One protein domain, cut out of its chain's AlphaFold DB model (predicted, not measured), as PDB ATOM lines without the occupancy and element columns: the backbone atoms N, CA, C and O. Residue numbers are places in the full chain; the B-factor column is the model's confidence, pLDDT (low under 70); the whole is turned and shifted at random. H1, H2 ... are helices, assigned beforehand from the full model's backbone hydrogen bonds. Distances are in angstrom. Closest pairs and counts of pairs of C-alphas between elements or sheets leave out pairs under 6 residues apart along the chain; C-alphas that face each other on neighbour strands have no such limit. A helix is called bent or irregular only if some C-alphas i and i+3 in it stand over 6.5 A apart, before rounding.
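AT A GLANCE: This is residues 11 to 39 and 52 to 154 of the 238 residues of the protein "Lactate utilization protein" of Desulfobacterales bacterium (UniProt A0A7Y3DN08). A cluster of short, mostly crossed helices is gathered round H6, with H7 folded back along it and H9 crossing both, while H1 is set off at one end of the long axis. H3, H4, H5 and H8 fill out the cluster, H2 packs on H3, and the tail of residues 26 to 39 runs along H1's side, away from the cluster. The printed part has 132 residues with nine named helices, H1 to H9 in chain order, and no named strand; the class is all helix. It is compact, with a radius of gyration of the C-alphas of 15.6 A, yet elongated in outline, spanning 49 by 30 by 27 A.

IN THESE COORDINATES: H1, residues 11 to 25, begins at C-alpha 11 at (-45.088, 50.369, 11.806) and is 22.6 A long. After the cut come H2, residues 60 to 64, H3, residues 69 to 74, H4, residues 80 to 84, and H5, residues 88 to 91. H6, residues 102 to 113, is 15.9 A long and begins at C-alpha 102 at (-40.775, 30.078, -10.166). H7, residues 115 to 123, is 11.4 A long and irregular, C-alphas 117 and 120 being 7.8 A apart. H8 is residues 130 to 133. H9, residues 141 to 153, is 19.0 A long and ends at C-alpha 153 at (-20.820, 20.095, -8.190).

HOW THE PARTS SIT: H6 is the hub, touching four helices. With residues 105 to 110 alone it touches H7 in a helical hairpin, at a shallow tilt of 18 degrees, opposite ways; their closest C-alphas, of Pro 110 and Ala 118, are 4.7 A apart. H6 touches H9 at a steep tilt of 42 degrees, the same way, closest at the C-alphas of Ile 107 and Leu 145, 6.2 A. H9 also touches H7, with the C-alphas of Ala 122 and Leu 145 closest at 5.6 A, at a steep tilt of 49 degrees, opposite ways. With residues 104 to 108 alone H6 only just touches H3, with 3 pairs of C-alphas within 8 A; the closest are those of Thr 72 and Leu 108, 6.4 A. H2 touches H3, closest at the C-alphas of Phe 64 and Arg 70, 4.3 A. With residues 102 to 104 alone H6 touches H4, closest at the C-alphas of Leu 82 and Gly 102, 5.4 A. H4 touches H8, closest at the C-alphas of Cys 81 and Cys 131, 4.5 A, and only just touches H5, only at the corner, with 3 pairs of C-alphas within 8 A, the closest those of Leu 82 and Tyr 88, 6.2 A. H1 touches no helix; it is close to H4 but not clearly touching, the closest C-alphas being those of Ala 24 and Thr 80, 5.3 A. Each O i to N i+4 pair is within hydrogen-bond range in H2 and H4, against 9 of 11 in H1, 5 of 8 in H6, 8 of 9 in H9, 0 of 2 in H3, with 3 of 3 O i to N i+3 pairs, and 1 of 5 in H7, with 3 of 6; H5 and H8 are too short for an O i to N i+4 pair.

THE WHOLE: The C-alphas farthest apart, of Pro 39 and Tyr 153, are 50.7 A apart. Residues 40 to 51 are not printed, and C-alphas 39 and 52 are 9.3 A apart across the cut. Of the links that are printed whole, none is long. No printed residue is under 70 in pLDDT.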
ATOM      1  N   GLU A  11     -45.346  49.306  12.792       96.25
ATOM      2  CA  GLU A  11     -45.088  50.369  11.806       96.25
ATOM      3  C   GLU A  11     -44.364  49.880  10.538       96.25
ATOM      4  O   GLU A  11     -44.453  50.518   9.491       96.25
ATOM      5  N   GLU A  12     -43.720  48.709  10.589       94.94
ATOM      6  CA  GLU A  12     -43.063  48.079   9.438       94.94
ATOM      7  C   GLU A  12     -44.056  47.320   8.538       94.94
ATOM      8  O   GLU A  12     -43.755  47.022   7.380       94.94
ATOM      9  N   VAL A  13     -45.268  47.027   9.025       93.19
ATOM     10  CA  VAL A  13     -46.282  46.269   8.274       93.19
ATOM     11  C   VAL A  13     -46.852  47.064   7.085       93.19
ATOM     12  O   VAL A  13     -46.859  46.516   5.977       93.19
ATOM     13  N   PRO A  14     -47.303  48.331   7.228       92.81
ATOM     14  CA  PRO A  14     -47.840  49.105   6.107       92.81
ATOM     15  C   PRO A  14     -46.916  49.222   4.880       92.81
ATOM     16  O   PRO A  14     -47.401  48.960   3.774       92.81
ATOM     17  N   PRO A  15     -45.612  49.559   4.997       93.38
ATOM     18  CA  PRO A  15     -44.743  49.635   3.823       93.38
ATOM     19  C   PRO A  15     -44.552  48.267   3.151       93.38
ATOM     20  O   PRO A  15     -44.578  48.191   1.922       93.38
ATOM     21  N   LEU A  16     -44.442  47.172   3.915       93.56
ATOM     22  CA  LEU A  16     -44.348  45.821   3.349       93.56
ATOM     23  C   LEU A  16     -45.628  45.409   2.617       93.56
ATOM     24  O   LEU A  16     -45.551  44.864   1.514       93.56
ATOM     25  N   LEU A  17     -46.801  45.701   3.189       92.69
ATOM     26  CA  LEU A  17     -48.087  45.462   2.530       92.69
ATOM     27  C   LEU A  17     -48.202  46.267   1.235       92.69
ATOM     28  O   LEU A  17     -48.612  45.713   0.216       92.69
ATOM     29  N   ARG A  18     -47.786  47.540   1.249       92.88
ATOM     30  CA  ARG A  18     -47.804  48.407   0.065       92.88
ATOM     31  C   ARG A  18     -46.896  47.884  -1.046       92.88
ATOM     32  O   ARG A  18     -47.302  47.880  -2.208       92.88
ATOM     33  N   LEU A  19     -45.690  47.430  -0.700       94.00
ATOM     34  CA  LEU A  19     -44.769  46.800  -1.649       94.00
ATOM     35  C   LEU A  19     -45.342  45.492  -2.200       94.00
ATOM     36  O   LEU A  19     -45.241  45.248  -3.402       94.00
ATOM     37  N   LEU A  20     -45.960  44.666  -1.349       94.00
ATOM     38  CA  LEU A  20     -46.555  43.393  -1.746       94.00
ATOM     39  C   LEU A  20     -47.655  43.604  -2.785       94.00
ATOM     40  O   LEU A  20     -47.573  43.034  -3.870       94.00
ATOM     41  N   THR A  21     -48.659  44.426  -2.479       93.56
ATOM     42  CA  THR A  21     -49.830  44.634  -3.347       93.56
ATOM     43  C   THR A  21     -49.475  45.416  -4.604       93.56
ATOM     44  O   THR A  21     -49.872  45.026  -5.703       93.56
ATOM     45  N   GLY A  22     -48.654  46.461  -4.464       93.31
ATOM     46  CA  GLY A  22     -48.187  47.268  -5.586       93.31
ATOM     47  C   GLY A  22     -47.379  46.450  -6.591       93.31
ATOM     48  O   GLY A  22     -47.622  46.547  -7.790       93.31
ATOM     49  N   SER A  23     -46.473  45.591  -6.115       92.44
ATOM     50  CA  SER A  23     -45.617  44.793  -7.005       92.44
ATOM     51  C   SER A  23     -46.318  43.549  -7.562       92.44
ATOM     52  O   SER A  23     -45.912  43.040  -8.608       92.44
ATOM     53  N   ALA A  24     -47.320  43.011  -6.859       90.00
ATOM     54  CA  ALA A  24     -48.057  41.818  -7.276       90.00
ATOM     55  C   ALA A  24     -49.126  42.136  -8.330       90.00
ATOM     56  O   ALA A  24     -49.126  41.560  -9.417       90.00
ATOM     57  N   THR A  25     -50.048  43.038  -7.980       90.06
ATOM     58  CA  THR A  25     -51.301  43.294  -8.710       90.06
ATOM     59  C   THR A  25     -51.512  44.772  -9.035       90.06
ATOM     60  O   THR A  25     -52.527  45.122  -9.630       90.06
ATOM     61  N   GLY A  26     -50.593  45.660  -8.635       91.50
ATOM     62  CA  GLY A  26     -50.746  47.110  -8.795       91.50
ATOM     63  C   GLY A  26     -51.797  47.731  -7.866       91.50
ATOM     64  O   GLY A  26     -52.139  48.901  -8.015       91.50
ATOM     65  N   GLN A  27     -52.321  46.971  -6.901       91.56
ATOM     66  CA  GLN A  27     -53.387  47.426  -6.012       91.56
ATOM     67  C   GLN A  27     -52.848  48.285  -4.858       91.56
ATOM     68  O   GLN A  27     -51.694  48.168  -4.443       91.56
ATOM     69  N   LEU A  28     -53.706  49.148  -4.305       88.62
ATOM     70  CA  LEU A  28     -53.395  49.900  -3.083       88.62
ATOM     71  C   LEU A  28     -53.336  48.970  -1.866       88.62
ATOM     72  O   LEU A  28     -52.372  49.005  -1.104       88.62
ATOM     73  N   ILE A  29     -54.327  48.088  -1.740       89.62
ATOM     74  CA  ILE A  29     -54.465  47.090  -0.680       89.62
ATOM     75  C   ILE A  29     -55.107  45.822  -1.263       89.62
ATOM     76  O   ILE A  29     -55.817  45.898  -2.265       89.62
ATOM     77  N   THR A  30     -54.838  44.659  -0.669       85.94
ATOM     78  CA  THR A  30     -55.492  43.398  -1.058       85.94
ATOM     79  C   THR A  30     -56.845  43.264  -0.364       85.94
ATOM     80  O   THR A  30     -57.056  43.808   0.718       85.94
ATOM     81  N   THR A  31     -57.759  42.507  -0.968       86.56
ATOM     82  CA  THR A  31     -59.080  42.191  -0.405       86.56
ATOM     83  C   THR A  31     -59.010  41.293   0.833       86.56
ATOM     84  O   THR A  31     -60.003  41.156   1.537       86.56
ATOM     85  N   TYR A  32     -57.851  40.686   1.111       85.00
ATOM     86  CA  TYR A  32     -57.651  39.732   2.205       85.00
ATOM     87  C   TYR A  32     -56.525  40.173   3.151       85.00
ATOM     88  O   TYR A  32     -55.512  39.484   3.285       85.00
ATOM     89  N   VAL A  33     -56.680  41.328   3.807       88.69
ATOM     90  CA  VAL A  33     -55.815  41.733   4.933       88.69
ATOM     91  C   VAL A  33     -56.604  41.622   6.230       88.69
ATOM     92  O   VAL A  33     -57.566  42.355   6.427       88.69
ATOM     93  N   ASN A  34     -56.164  40.744   7.132       89.12
ATOM     94  CA  ASN A  34     -56.695  40.648   8.490       89.12
ATOM     95  C   ASN A  34     -55.596  41.016   9.489       89.12
ATOM     96  O   ASN A  34     -54.513  40.431   9.457       89.12
ATOM     97  N   MET A  35     -55.883  41.961  10.384       90.19
ATOM     98  CA  MET A  35     -55.038  42.268  11.539       90.19
ATOM     99  C   MET A  35     -55.711  41.710  12.791       90.19
ATOM    100  O   MET A  35     -56.745  42.213  13.218       90.19
ATOM    101  N   ILE A  36     -55.137  40.644  13.352       91.25
ATOM    102  CA  ILE A  36     -55.669  39.938  14.522       91.25
ATOM    103  C   ILE A  36     -54.672  40.107  15.666       91.25
ATOM    104  O   ILE A  36     -53.539  39.639  15.571       91.25
ATOM    105  N   THR A  37     -55.091  40.771  16.740       89.94
ATOM    106  CA  THR A  37     -54.260  41.016  17.930       89.94
ATOM    107  C   THR A  37     -54.685  40.177  19.134       89.94
ATOM    108  O   THR A  37     -53.862  39.899  20.002       89.94
ATOM    109  N   SER A  38     -55.945  39.738  19.187       93.38
ATOM    110  CA  SER A  38     -56.474  38.866  20.238       93.38
ATOM    111  C   SER A  38     -57.671  38.048  19.740       93.38
ATOM    112  O   SER A  38     -58.257  38.391  18.709       93.38
ATOM    113  N   PRO A  39     -58.086  37.002  20.479       95.75
ATOM    114  CA  PRO A  39     -59.428  36.451  20.349       95.75
ATOM    115  C   PRO A  39     -60.503  37.518  20.590       95.75
ATOM    116  O   PRO A  39     -60.262  38.520  21.275       95.75
ATOM    117  N   HIS A  52     -54.357  30.889  17.628       95.00
ATOM    118  CA  HIS A  52     -53.194  30.013  17.768       95.00
ATOM    119  C   HIS A  52     -52.105  30.457  16.790       95.00
ATOM    120  O   HIS A  52     -52.288  30.380  15.573       95.00
ATOM    121  N   LEU A  53     -50.965  30.927  17.304       92.38
ATOM    122  CA  LEU A  53     -49.831  31.352  16.482       92.38
ATOM    123  C   LEU A  53     -48.751  30.269  16.446       92.38
ATOM    124  O   LEU A  53     -48.006  30.089  17.404       92.38
ATOM    125  N   ILE A  54     -48.626  29.584  15.309       94.88
ATOM    126  CA  ILE A  54     -47.566  28.594  15.082       94.88
ATOM    127  C   ILE A  54     -46.482  29.219  14.204       94.88
ATOM    128  O   ILE A  54     -46.726  29.545  13.035       94.88
ATOM    129  N   ILE A  55     -45.276  29.366  14.753       94.75
ATOM    130  CA  ILE A  55     -44.083  29.800  14.019       94.75
ATOM    131  C   ILE A  55     -43.236  28.570  13.713       94.75
ATOM    132  O   ILE A  55     -42.853  27.828  14.611       94.75
ATOM    133  N   LEU A  56     -42.965  28.349  12.430       94.69
ATOM    134  CA  LEU A  56     -42.262  27.178  11.938       94.69
ATOM    135  C   LEU A  56     -40.906  27.577  11.363       94.69
ATOM    136  O   LEU A  56     -40.823  28.401  10.449       94.69
ATOM    137  N   ASP A  57     -39.852  26.937  11.853       94.31
ATOM    138  CA  ASP A  57     -38.523  27.067  11.272       94.31
ATOM    139  C   ASP A  57     -38.432  26.299   9.939       94.31
ATOM    140  O   ASP A  57     -38.316  26.892   8.863       94.31
ATOM    141  N   ASN A  58     -38.580  24.972   9.981       93.00
ATOM    142  CA  ASN A  58     -38.443  24.095   8.810       93.00
ATOM    143  C   ASN A  58     -37.172  24.397   7.982       93.00
ATOM    144  O   ASN A  58     -37.241  24.637   6.778       93.00
ATOM    145  N   GLY A  59     -36.020  24.475   8.657       92.12
ATOM    146  CA  GLY A  59     -34.704  24.670   8.036       92.12
ATOM    147  C   GLY A  59     -34.309  26.123   7.742       92.12
ATOM    148  O   GLY A  59     -33.169  26.371   7.351       92.12
ATOM    149  N   ARG A  60     -35.186  27.102   7.978       95.00
ATOM    150  CA  ARG A  60     -34.912  28.532   7.758       95.00
ATOM    151  C   ARG A  60     -33.809  29.088   8.652       95.00
ATOM    152  O   ARG A  60     -33.067  29.939   8.180       95.00
ATOM    153  N   SER A  61     -33.628  28.601   9.877       94.50
ATOM    154  CA  SER A  61     -32.518  29.027  10.743       94.50
ATOM    155  C   SER A  61     -31.160  28.688  10.121       94.50
ATOM    156  O   SER A  61     -30.224  29.478  10.211       94.50
ATOM    157  N   LYS A  62     -31.055  27.556   9.406       93.38
ATOM    158  CA  LYS A  62     -29.833  27.172   8.674       93.38
ATOM    159  C   LYS A  62     -29.581  28.082   7.472       93.38
ATOM    160  O   LYS A  62     -28.435  28.422   7.191       93.38
ATOM    161  N   ILE A  63     -30.651  28.495   6.789       95.12
ATOM    162  CA  ILE A  63     -30.589  29.482   5.703       95.12
ATOM    163  C   ILE A  63     -30.146  30.841   6.249       95.12
ATOM    164  O   ILE A  63     -29.302  31.504   5.654       95.12
ATOM    165  N   PHE A  64     -30.708  31.246   7.387       94.62
ATOM    166  CA  PHE A  64     -30.429  32.522   8.032       94.62
ATOM    167  C   PHE A  64     -28.974  32.642   8.503       94.62
ATOM    168  O   PHE A  64     -28.394  33.723   8.417       94.62
ATOM    169  N   ALA A  65     -28.374  31.534   8.951       93.44
ATOM    170  CA  ALA A  65     -26.977  31.481   9.378       93.44
ATOM    171  C   ALA A  65     -25.971  31.768   8.245       93.44
ATOM    172  O   ALA A  65     -24.834  32.144   8.518       93.44
ATOM    173  N   ASP A  66     -26.371  31.615   6.980       93.25
ATOM    174  CA  ASP A  66     -25.517  31.883   5.826       93.25
ATOM    175  C   ASP A  66     -25.673  33.343   5.346       93.25
ATOM    176  O   ASP A  66     -26.772  33.753   4.945       93.25
ATOM    177  N   PRO A  67     -24.585  34.144   5.328       92.75
ATOM    178  CA  PRO A  67     -24.654  35.574   5.041       92.75
ATOM    179  C   PRO A  67     -25.249  35.950   3.684       92.75
ATOM    180  O   PRO A  67     -25.835  37.032   3.581       92.75
ATOM    181  N   GLN A  68     -25.106  35.100   2.662       92.94
ATOM    182  CA  GLN A  68     -25.676  35.362   1.340       92.94
ATOM    183  C   GLN A  68     -27.072  34.742   1.233       92.94
ATOM    184  O   GLN A  68     -28.019  35.402   0.811       92.94
ATOM    185  N   ARG A  69     -27.246  33.486   1.666       93.19
ATOM    186  CA  ARG A  69     -28.521  32.773   1.484       93.19
ATOM    187  C   ARG A  69     -29.661  33.337   2.316       93.19
ATOM    188  O   ARG A  69     -30.804  33.261   1.859       93.19
ATOM    189  N   ARG A  70     -29.381  33.974   3.460       95.38
ATOM    190  CA  ARG A  70     -30.398  34.664   4.275       95.38
ATOM    191  C   ARG A  70     -31.222  35.683   3.488       95.38
ATOM    192  O   ARG A  70     -32.376  35.912   3.832       95.38
ATOM    193  N   GLN A  71     -30.690  36.239   2.394       97.12
ATOM    194  CA  GLN A  71     -31.448  37.126   1.505       97.12
ATOM    195  C   GLN A  71     -32.675  36.428   0.896       97.12
ATOM    196  O   GLN A  71     -33.712  37.057   0.715       97.12
ATOM    197  N   THR A  72     -32.632  35.106   0.684       96.69
ATOM    198  CA  THR A  72     -33.797  34.301   0.260       96.69
ATOM    199  C   THR A  72     -35.005  34.507   1.181       96.69
ATOM    200  O   THR A  72     -36.153  34.544   0.728       96.69
ATOM    201  N   LEU A  73     -34.755  34.662   2.485       96.62
ATOM    202  CA  LEU A  73     -35.784  34.757   3.517       96.62
ATOM    203  C   LEU A  73     -36.517  36.109   3.519       96.62
ATOM    204  O   LEU A  73     -37.647  36.188   4.004       96.62
ATOM    205  N   GLN A  74     -35.947  37.135   2.879       96.00
ATOM    206  CA  GLN A  74     -36.556  38.465   2.742       96.00
ATOM    207  C   GLN A  74     -37.801  38.465   1.839       96.00
ATOM    208  O   GLN A  74     -38.539  39.444   1.792       96.00
ATOM    209  N   CYS A  75     -38.069  37.375   1.113       96.44
ATOM    210  CA  CYS A  75     -39.151  37.323   0.133       96.44
ATOM    211  C   CYS A  75     -40.528  37.578   0.760       96.44
ATOM    212  O   CYS A  75     -41.067  36.725   1.457       96.44
ATOM    213  N   ILE A  76     -41.174  38.691   0.427       94.88
ATOM    214  CA  ILE A  76     -42.530  39.027   0.903       94.88
ATOM    215  C   ILE A  76     -43.654  38.292   0.156       94.88
ATOM    216  O   ILE A  76     -44.824  38.596   0.341       94.88
ATOM    217  N   ARG A  77     -43.316  37.323  -0.705       93.56
ATOM    218  CA  ARG A  77     -44.272  36.531  -1.501       93.56
ATOM    219  C   ARG A  77     -45.203  37.374  -2.389       93.56
ATOM    220  O   ARG A  77     -46.338  36.985  -2.632       93.56
ATOM    221  N   CYS A  78     -44.706  38.483  -2.938       94.69
ATOM    222  CA  CYS A  78     -45.467  39.322  -3.872       94.69
ATOM    223  C   CYS A  78     -45.696  38.678  -5.252       94.69
ATOM    224  O   CYS A  78     -46.540  39.125  -6.011       94.69
ATOM    225  N   GLY A  79     -44.929  37.652  -5.631       94.81
ATOM    226  CA  GLY A  79     -45.111  36.976  -6.921       94.81
ATOM    227  C   GLY A  79     -44.610  37.745  -8.154       94.81
ATOM    228  O   GLY A  79     -44.595  37.169  -9.234       94.81
ATOM    229  N   THR A  80     -44.094  38.974  -8.026       96.12
ATOM    230  CA  THR A  80     -43.578  39.773  -9.162       96.12
ATOM    231  C   THR A  80     -42.533  39.020  -9.989       96.12
ATOM    232  O   THR A  80     -42.575  39.025 -11.221       96.12
ATOM    233  N   CYS A  81     -41.639  38.288  -9.313       96.88
ATOM    234  CA  CYS A  81     -40.625  37.462  -9.966       96.88
ATOM    235  C   CYS A  81     -41.222  36.339 -10.833       96.88
ATOM    236  O   CYS A  81     -40.602  35.946 -11.819       96.88
ATOM    237  N   LEU A  82     -42.412  35.826 -10.499       95.81
ATOM    238  CA  LEU A  82     -43.101  34.801 -11.285       95.81
ATOM    239  C   LEU A  82     -43.508  35.370 -12.647       95.81
ATOM    240  O   LEU A  82     -43.194  34.771 -13.674       95.81
ATOM    241  N   ASN A  83     -44.114  36.560 -12.647       93.00
ATOM    242  CA  ASN A  83     -44.621  37.231 -13.848       93.00
ATOM    243  C   ASN A  83     -43.510  37.589 -14.846       93.00
ATOM    244  O   ASN A  83     -43.740  37.603 -16.049       93.00
ATOM    245  N   HIS A  84     -42.297  37.840 -14.348       95.44
ATOM    246  CA  HIS A  84     -41.155  38.260 -15.168       95.44
ATOM    247  C   HIS A  84     -40.227  37.104 -15.544       95.44
ATOM    248  O   HIS A  84     -39.277  37.283 -16.303       95.44
ATOM    249  N   CYS A  85     -40.460  35.898 -15.021       97.06
ATOM    250  CA  CYS A  85     -39.601  34.763 -15.316       97.06
ATOM    251  C   CYS A  85     -40.027  34.082 -16.624       97.06
ATOM    252  O   CYS A  85     -41.046  33.387 -16.626       97.06
ATOM    253  N   PRO A  86     -39.211  34.137 -17.696       96.44
ATOM    254  CA  PRO A  86     -39.577  33.544 -18.985       96.44
ATOM    255  C   PRO A  86     -39.709  32.019 -18.924       96.44
ATOM    256  O   PRO A  86     -40.381  31.421 -19.753       96.44
ATOM    257  N   VAL A  87     -39.075  31.367 -17.945       96.38
ATOM    258  CA  VAL A  87     -39.238  29.924 -17.734       96.38
ATOM    259  C   VAL A  87     -40.592  29.637 -17.089       96.38
ATOM    260  O   VAL A  87     -41.340  28.804 -17.588       96.38
ATOM    261  N   TYR A  88     -40.925  30.332 -15.995       96.31
ATOM    262  CA  TYR A  88     -42.170  30.099 -15.259       96.31
ATOM    263  C   TYR A  88     -43.404  30.369 -16.124       96.31
ATOM    264  O   TYR A  88     -44.313  29.545 -16.142       96.31
ATOM    265  N   THR A  89     -43.411  31.459 -16.895       94.88
ATOM    266  CA  THR A  89     -44.548  31.810 -17.761       94.88
ATOM    267  C   THR A  89     -44.784  30.812 -18.898       94.88
ATOM    268  O   THR A  89     -45.866  30.803 -19.476       94.88
ATOM    269  N   ARG A  90     -43.805  29.954 -19.217       94.88
ATOM    270  CA  ARG A  90     -43.919  28.929 -20.266       94.88
ATOM    271  C   ARG A  90     -44.294  27.550 -19.741       94.88
ATOM    272  O   ARG A  90     -45.057  26.861 -20.403       94.88
ATOM    273  N   ILE A  91     -43.760  27.142 -18.588       93.69
ATOM    274  CA  ILE A  91     -43.973  25.783 -18.049       93.69
ATOM    275  C   ILE A  91     -45.004  25.726 -16.912       93.69
ATOM    276  O   ILE A  91     -45.447  24.643 -16.537       93.69
ATOM    277  N   GLY A  92     -45.381  26.877 -16.347       92.69
ATOM    278  CA  GLY A  92     -46.290  26.971 -15.207       92.69
ATOM    279  C   GLY A  92     -45.681  26.501 -13.879       92.69
ATOM    280  O   GLY A  92     -44.521  26.099 -13.793       92.69
ATOM    281  N   GLY A  93     -46.475  26.576 -12.807       91.50
ATOM    282  CA  GLY A  93     -46.031  26.224 -11.455       91.50
ATOM    283  C   GLY A  93     -45.902  24.722 -11.199       91.50
ATOM    284  O   GLY A  93     -44.968  24.305 -10.521       91.50
ATOM    285  N   HIS A  94     -46.777  23.896 -11.780       92.62
ATOM    286  CA  HIS A  94     -46.793  22.448 -11.530       92.62
ATOM    287  C   HIS A  94     -45.516  21.735 -11.978       92.62
ATOM    288  O   HIS A  94     -45.074  20.806 -11.309       92.62
ATOM    289  N   ALA A  95     -44.876  22.215 -13.048       92.19
ATOM    290  CA  ALA A  95     -43.624  21.654 -13.551       92.19
ATOM    291  C   ALA A  95     -42.460  21.743 -12.543       92.19
ATOM    292  O   ALA A  95     -41.450  21.068 -12.718       92.19
ATOM    293  N   TYR A  96     -42.583  22.565 -11.494       92.88
ATOM    294  CA  TYR A  96     -41.575  22.680 -10.443       92.88
ATOM    295  C   TYR A  96     -41.675  21.565  -9.397       92.88
ATOM    296  O   TYR A  96     -40.674  21.282  -8.760       92.88
ATOM    297  N   GLY A  97     -42.840  20.937  -9.194       93.31
ATOM    298  CA  GLY A  97     -42.989  19.811  -8.259       93.31
ATOM    299  C   GLY A  97     -42.950  20.152  -6.761       93.31
ATOM    300  O   GLY A  97     -42.918  19.239  -5.944       93.31
ATOM    301  N   PHE A  98     -42.980  21.434  -6.379       94.50
ATOM    302  CA  PHE A  98     -42.970  21.876  -4.976       94.50
ATOM    303  C   PHE A  98     -43.946  23.026  -4.728       94.50
ATOM    304  O   PHE A  98     -44.389  23.703  -5.656       94.50
ATOM    305  N   THR A  99     -44.233  23.288  -3.449       91.62
ATOM    306  CA  THR A  99     -45.152  24.349  -3.005       91.62
ATOM    307  C   THR A  99     -44.733  25.745  -3.468       91.62
ATOM    308  O   THR A  99     -45.591  26.574  -3.751       91.62
ATOM    309  N   TYR A 100     -43.426  26.021  -3.539       93.69
ATOM    310  CA  TYR A 100     -42.896  27.301  -4.005       93.69
ATOM    311  C   TYR A 100     -42.422  27.163  -5.455       93.69
ATOM    312  O   TYR A 100     -41.406  26.505  -5.687       93.69
ATOM    313  N   PRO A 101     -43.106  27.778  -6.437       94.94
ATOM    314  CA  PRO A 101     -42.683  27.708  -7.827       94.94
ATOM    315  C   PRO A 101     -41.873  28.945  -8.255       94.94
ATOM    316  O   PRO A 101     -41.656  29.893  -7.494       94.94
ATOM    317  N   GLY A 102     -41.434  28.940  -9.519       96.06
ATOM    318  CA  GLY A 102     -40.775  30.078 -10.166       96.06
ATOM    319  C   GLY A 102     -39.452  30.486  -9.508       96.06
ATOM    320  O   GLY A 102     -38.843  29.675  -8.813       96.06
ATOM    321  N   PRO A 103     -38.938  31.709  -9.754       97.06
ATOM    322  CA  PRO A 103     -37.588  32.089  -9.331       97.06
ATOM    323  C   PRO A 103     -37.314  31.918  -7.837       97.06
ATOM    324  O   PRO A 103     -36.267  31.386  -7.485       97.06
ATOM    325  N   ILE A 104     -38.261  32.297  -6.970       97.44
ATOM    326  CA  ILE A 104     -38.103  32.113  -5.523       97.44
ATOM    327  C   ILE A 104     -38.048  30.630  -5.141       97.44
ATOM    328  O   ILE A 104     -37.211  30.240  -4.333       97.44
ATOM    329  N   GLY A 105     -38.882  29.791  -5.759       96.50
ATOM    330  CA  GLY A 105     -38.878  28.346  -5.541       96.50
ATOM    331  C   GLY A 105     -37.547  27.691  -5.894       96.50
ATOM    332  O   GLY A 105     -37.054  26.846  -5.153       96.50
ATOM    333  N   LYS A 106     -36.912  28.140  -6.984       96.62
ATOM    334  CA  LYS A 106     -35.614  27.612  -7.440       96.62
ATOM    335  C   LYS A 106     -34.473  27.845  -6.454       96.62
ATOM    336  O   LYS A 106     -33.478  27.135  -6.543       96.62
ATOM    337  N   ILE A 107     -34.591  28.833  -5.564       97.12
ATOM    338  CA  ILE A 107     -33.590  29.091  -4.523       97.12
ATOM    339  C   ILE A 107     -34.039  28.577  -3.157       97.12
ATOM    340  O   ILE A 107     -33.238  27.957  -2.471       97.12
ATOM    341  N   LEU A 108     -35.301  28.776  -2.767       96.25
ATOM    342  CA  LEU A 108     -35.790  28.419  -1.435       96.25
ATOM    343  C   LEU A 108     -35.918  26.905  -1.254       96.25
ATOM    344  O   LEU A 108     -35.500  26.379  -0.229       96.25
ATOM    345  N   THR A 109     -36.476  26.201  -2.239       96.25
ATOM    346  CA  THR A 109     -36.744  24.766  -2.113       96.25
ATOM    347  C   THR A 109     -35.462  23.947  -1.955       96.25
ATOM    348  O   THR A 109     -35.405  23.175  -1.004       96.25
ATOM    349  N   PRO A 110     -34.396  24.128  -2.765       96.06
ATOM    350  CA  PRO A 110     -33.144  23.403  -2.535       96.06
ATOM    351  C   PRO A 110     -32.532  23.681  -1.162       96.06
ATOM    352  O   PRO A 110     -31.926  22.798  -0.570       96.06
ATOM    353  N   GLN A 111     -32.697  24.898  -0.641       95.50
ATOM    354  CA  GLN A 111     -32.172  25.269   0.670       95.50
ATOM    355  C   GLN A 111     -32.924  24.611   1.837       95.50
ATOM    356  O   GLN A 111     -32.332  24.417   2.896       95.50
ATOM    357  N   ILE A 112     -34.204  24.268   1.652       94.75
ATOM    358  CA  ILE A 112     -35.026  23.564   2.649       94.75
ATOM    359  C   ILE A 112     -34.896  22.041   2.489       94.75
ATOM    360  O   ILE A 112     -34.599  21.348   3.456       94.75
ATOM    361  N   GLU A 113     -35.094  21.533   1.271       95.50
ATOM    362  CA  GLU A 113     -35.212  20.098   0.962       95.50
ATOM    363  C   GLU A 113     -33.866  19.425   0.645       95.50
ATOM    364  O   GLU A 113     -33.765  18.198   0.597       95.50
ATOM    365  N   GLY A 114     -32.822  20.218   0.398       95.50
ATOM    366  CA  GLY A 114     -31.509  19.748  -0.039       95.50
ATOM    367  C   GLY A 114     -31.329  19.689  -1.557       95.50
ATOM    368  O   GLY A 114     -32.274  19.686  -2.353       95.50
ATOM    369  N   LEU A 115     -30.062  19.641  -1.972       96.00
ATOM    370  CA  LEU A 115     -29.658  19.660  -3.379       96.00
ATOM    371  C   LEU A 115     -29.931  18.346  -4.115       96.00
ATOM    372  O   LEU A 115     -30.263  18.383  -5.297       96.00
ATOM    373  N   GLU A 116     -29.844  17.203  -3.435       94.94
ATOM    374  CA  GLU A 116     -30.180  15.903  -4.033       94.94
ATOM    375  C   GLU A 116     -31.647  15.861  -4.475       94.94
ATOM    376  O   GLU A 116     -31.952  15.464  -5.598       94.94
ATOM    377  N   THR A 117     -32.538  16.363  -3.618       95.75
ATOM    378  CA  THR A 117     -33.987  16.370  -3.840       95.75
ATOM    379  C   THR A 117     -34.413  17.453  -4.827       95.75
ATOM    380  O   THR A 117     -35.169  17.194  -5.761       95.75
ATOM    381  N   ALA A 118     -33.942  18.686  -4.627       96.44
ATOM    382  CA  ALA A 118     -34.485  19.859  -5.311       96.44
ATOM    383  C   ALA A 118     -33.438  20.683  -6.077       96.44
ATOM    384  O   ALA A 118     -33.797  21.640  -6.763       96.44
ATOM    385  N   GLY A 119     -32.153  20.315  -6.051       95.12
ATOM    386  CA  GLY A 119     -31.074  21.066  -6.710       95.12
ATOM    387  C   GLY A 119     -31.241  21.202  -8.227       95.12
ATOM    388  O   GLY A 119     -30.756  22.162  -8.828       95.12
ATOM    389  N   VAL A 120     -32.006  20.304  -8.861       94.69
ATOM    390  CA  VAL A 120     -32.358  20.420 -10.284       94.69
ATOM    391  C   VAL A 120     -33.159  21.690 -10.586       94.69
ATOM    392  O   VAL A 120     -33.002  22.259 -11.660       94.69
ATOM    393  N   LEU A 121     -33.943  22.219  -9.641       95.75
ATOM    394  CA  LEU A 121     -34.719  23.445  -9.861       95.75
ATOM    395  C   LEU A 121     -33.829  24.642 -10.194       95.75
ATOM    396  O   LEU A 121     -34.220  25.508 -10.982       95.75
ATOM    397  N   ALA A 122     -32.606  24.673  -9.663       94.88
ATOM    398  CA  ALA A 122     -31.662  25.735  -9.967       94.88
ATOM    399  C   ALA A 122     -31.261  25.752 -11.451       94.88
ATOM    400  O   ALA A 122     -30.888  26.806 -11.975       94.88
ATOM    401  N   THR A 123     -31.364  24.626 -12.171       93.31
ATOM    402  CA  THR A 123     -31.063  24.549 -13.612       93.31
ATOM    403  C   THR A 123     -32.197  25.085 -14.483       93.31
ATOM    404  O   THR A 123     -31.936  25.538 -15.595       93.31
ATOM    405  N   ALA A 124     -33.424  25.163 -13.960       93.38
ATOM    406  CA  ALA A 124     -34.590  25.696 -14.660       93.38
ATOM    407  C   ALA A 124     -34.571  27.237 -14.759       93.38
ATOM    408  O   ALA A 124     -35.571  27.897 -14.509       93.38
ATOM    409  N   SER A 125     -33.437  27.861 -15.081       95.31
ATOM    410  CA  SER A 125     -33.280  29.318 -15.180       95.31
ATOM    411  C   SER A 125     -32.330  29.697 -16.311       95.31
ATOM    412  O   SER A 125     -31.250  29.113 -16.426       95.31
ATOM    413  N   SER A 126     -32.704  30.715 -17.088       95.06
ATOM    414  CA  SER A 126     -31.854  31.336 -18.110       95.06
ATOM    415  C   SER A 126     -30.844  32.336 -17.543       95.06
ATOM    416  O   SER A 126     -30.029  32.846 -18.298       95.06
ATOM    417  N   LEU A 127     -30.902  32.639 -16.236       97.00
ATOM    418  CA  LEU A 127     -30.072  33.664 -15.579       97.00
ATOM    419  C   LEU A 127     -30.162  35.060 -16.235       97.00
ATOM    420  O   LEU A 127     -29.238  35.853 -16.132       97.00
ATOM    421  N   CYS A 128     -31.302  35.389 -16.853       96.88
ATOM    422  CA  CYS A 128     -31.551  36.677 -17.519       96.88
ATOM    423  C   CYS A 128     -31.725  37.891 -16.587       96.88
ATOM    424  O   CYS A 128     -32.092  38.955 -17.061       96.88
ATOM    425  N   ASN A 129     -31.530  37.734 -15.276       97.38
ATOM    426  CA  ASN A 129     -31.619  38.789 -14.256       97.38
ATOM    427  C   ASN A 129     -32.979  39.486 -14.027       97.38
ATOM    428  O   ASN A 129     -33.168  40.097 -12.979       97.38
ATOM    429  N   ALA A 130     -33.974  39.303 -14.899       97.44
ATOM    430  CA  ALA A 130     -35.267  39.998 -14.809       97.44
ATOM    431  C   ALA A 130     -35.969  39.897 -13.438       97.44
ATOM    432  O   ALA A 130     -36.607  40.842 -12.990       97.44
ATOM    433  N   CYS A 131     -35.863  38.758 -12.743       97.06
ATOM    434  CA  CYS A 131     -36.478  38.576 -11.423       97.06
ATOM    435  C   CYS A 131     -35.827  39.394 -10.300       97.06
ATOM    436  O   CYS A 131     -36.498  39.655  -9.304       97.06
ATOM    437  N   GLU A 132     -34.541  39.724 -10.425       97.25
ATOM    438  CA  GLU A 132     -33.811  40.551  -9.458       97.25
ATOM    439  C   GLU A 132     -34.155  42.026  -9.671       97.25
ATOM    440  O   GLU A 132     -34.514  42.708  -8.715       97.25
ATOM    441  N   GLU A 133     -34.161  42.473 -10.930       97.38
ATOM    442  CA  GLU A 133     -34.469  43.858 -11.322       97.38
ATOM    443  C   GLU A 133     -35.838  44.329 -10.823       97.38
ATOM    444  O   GLU A 133     -35.988  45.471 -10.393       97.38
ATOM    445  N   VAL A 134     -36.834  43.440 -10.825       96.50
ATOM    446  CA  VAL A 134     -38.205  43.764 -10.394       96.50
ATOM    447  C   VAL A 134     -38.504  43.406  -8.940       96.50
ATOM    448  O   VAL A 134     -39.642  43.542  -8.491       96.50
ATOM    449  N   CYS A 135     -37.532  42.882  -8.187       97.62
ATOM    450  CA  CYS A 135     -37.771  42.454  -6.813       97.62
ATOM    451  C   CYS A 135     -37.888  43.674  -5.878       97.62
ATOM    452  O   CYS A 135     -36.882  44.346  -5.643       97.62
ATOM    453  N   PRO A 136     -39.048  43.930  -5.235       96.44
ATOM    454  CA  PRO A 136     -39.206  45.097  -4.357       96.44
ATOM    455  C   PRO A 136     -38.328  45.034  -3.098       96.44
ATOM    456  O   PRO A 136     -38.070  46.053  -2.466       96.44
ATOM    457  N   VAL A 137     -37.863  43.835  -2.739       96.44
ATOM    458  CA  VAL A 137     -36.986  43.572  -1.588       96.44
ATOM    459  C   VAL A 137     -35.563  43.176  -2.004       96.44
ATOM    460  O   VAL A 137     -34.797  42.708  -1.174       96.44
ATOM    461  N   LYS A 138     -35.201  43.386  -3.280       96.19
ATOM    462  CA  LYS A 138     -33.823  43.301  -3.805       96.19
ATOM    463  C   LYS A 138     -33.092  41.980  -3.518       96.19
ATOM    464  O   LYS A 138     -31.910  41.974  -3.184       96.19
ATOM    465  N   ILE A 139     -33.785  40.849  -3.654       98.06
ATOM    466  CA  ILE A 139     -33.164  39.524  -3.504       98.06
ATOM    467  C   ILE A 139     -32.354  39.207  -4.768       98.06
ATOM    468  O   ILE A 139     -32.953  39.158  -5.849       98.06
ATOM    469  N   PRO A 140     -31.049  38.894  -4.661       97.69
ATOM    470  CA  PRO A 140     -30.213  38.588  -5.816       97.69
ATOM    471  C   PRO A 140     -30.384  37.127  -6.253       97.69
ATOM    472  O   PRO A 140     -29.517  36.269  -6.074       97.69
ATOM    473  N   ILE A 141     -31.568  36.809  -6.786       97.81
ATOM    474  CA  ILE A 141     -31.958  35.436  -7.144       97.81
ATOM    475  C   ILE A 141     -30.960  34.776  -8.120       97.81
ATOM    476  O   ILE A 141     -30.568  33.638  -7.863       97.81
ATOM    477  N   PRO A 142     -30.523  35.413  -9.225       97.19
ATOM    478  CA  PRO A 142     -29.534  34.844 -10.141       97.19
ATOM    479  C   PRO A 142     -28.199  34.504  -9.479       97.19
ATOM    480  O   PRO A 142     -27.645  33.447  -9.778       97.19
ATOM    481  N   GLU A 143     -27.702  35.347  -8.573       97.31
ATOM    482  CA  GLU A 143     -26.458  35.071  -7.849       97.31
ATOM    483  C   GLU A 143     -26.612  33.859  -6.929       97.31
ATOM    484  O   GLU A 143     -25.824  32.914  -6.998       97.31
ATOM    485  N   LEU A 144     -27.701  33.812  -6.158       97.00
ATOM    486  CA  LEU A 144     -28.025  32.659  -5.319       97.00
ATOM    487  C   LEU A 144     -28.185  31.374  -6.148       97.00
ATOM    488  O   LEU A 144     -27.733  30.308  -5.733       97.00
ATOM    489  N   LEU A 145     -28.763  31.459  -7.351       97.31
ATOM    490  CA  LEU A 145     -28.848  30.331  -8.284       97.31
ATOM    491  C   LEU A 145     -27.477  29.874  -8.781       97.31
ATOM    492  O   LEU A 145     -27.245  28.667  -8.870       97.31
ATOM    493  N   ARG A 146     -26.572  30.802  -9.124       96.06
ATOM    494  CA  ARG A 146     -25.193  30.467  -9.518       96.06
ATOM    495  C   ARG A 146     -24.476  29.735  -8.392       96.06
ATOM    496  O   ARG A 146     -23.877  28.690  -8.645       96.06
ATOM    497  N   ARG A 147     -24.609  30.225  -7.160       95.12
ATOM    498  CA  ARG A 147     -24.038  29.586  -5.976       95.12
ATOM    499  C   ARG A 147     -24.589  28.175  -5.755       95.12
ATOM    500  O   ARG A 147     -23.805  27.234  -5.706       95.12
ATOM    501  N   ILE A 148     -25.910  27.998  -5.761       95.62
ATOM    502  CA  ILE A 148     -26.562  26.680  -5.633       95.62
ATOM    503  C   ILE A 148     -26.110  25.711  -6.741       95.62
ATOM    504  O   ILE A 148     -25.860  24.529  -6.486       95.62
ATOM    505  N   ARG A 149     -25.964  26.194  -7.986       95.06
ATOM    506  CA  ARG A 149     -25.413  25.391  -9.090       95.06
ATOM    507  C   ARG A 149     -23.968  24.989  -8.812       95.06
ATOM    508  O   ARG A 149     -23.640  23.829  -9.010       95.06
ATOM    509  N   SER A 150     -23.126  25.902  -8.335       93.31
ATOM    510  CA  SER A 150     -21.734  25.603  -7.967       93.31
ATOM    511  C   SER A 150     -21.651  24.540  -6.865       93.31
ATOM    512  O   SER A 150     -20.938  23.542  -6.987       93.31
ATOM    513  N   GLU A 151     -22.460  24.694  -5.821       93.75
ATOM    514  CA  GLU A 151     -22.542  23.779  -4.677       93.75
ATOM    515  C   GLU A 151     -23.142  22.421  -5.059       93.75
ATOM    516  O   GLU A 151     -22.938  21.432  -4.367       93.75
ATOM    517  N   SER A 152     -23.835  22.323  -6.196       94.50
ATOM    518  CA  SER A 152     -24.282  21.032  -6.734       94.50
ATOM    519  C   SER A 152     -23.113  20.166  -7.220       94.50
ATOM    520  O   SER A 152     -23.218  18.942  -7.203       94.50
ATOM    521  N   TYR A 153     -22.000  20.780  -7.639       92.06
ATOM    522  CA  TYR A 153     -20.820  20.095  -8.190       92.06
ATOM    523  C   TYR A 153     -19.604  20.109  -7.258       92.06
ATOM    524  O   TYR A 153     -18.664  19.344  -7.474       92.06
ATOM    525  N   SER A 154     -19.606  20.952  -6.228       87.38
ATOM    526  CA  SER A 154     -18.498  21.105  -5.286       87.38
ATOM    527  C   SER A 154     -18.921  20.750  -3.862       87.38
ATOM    528  O   SER A 154     -20.067  20.944  -3.471       87.38
TER     529      SER A 154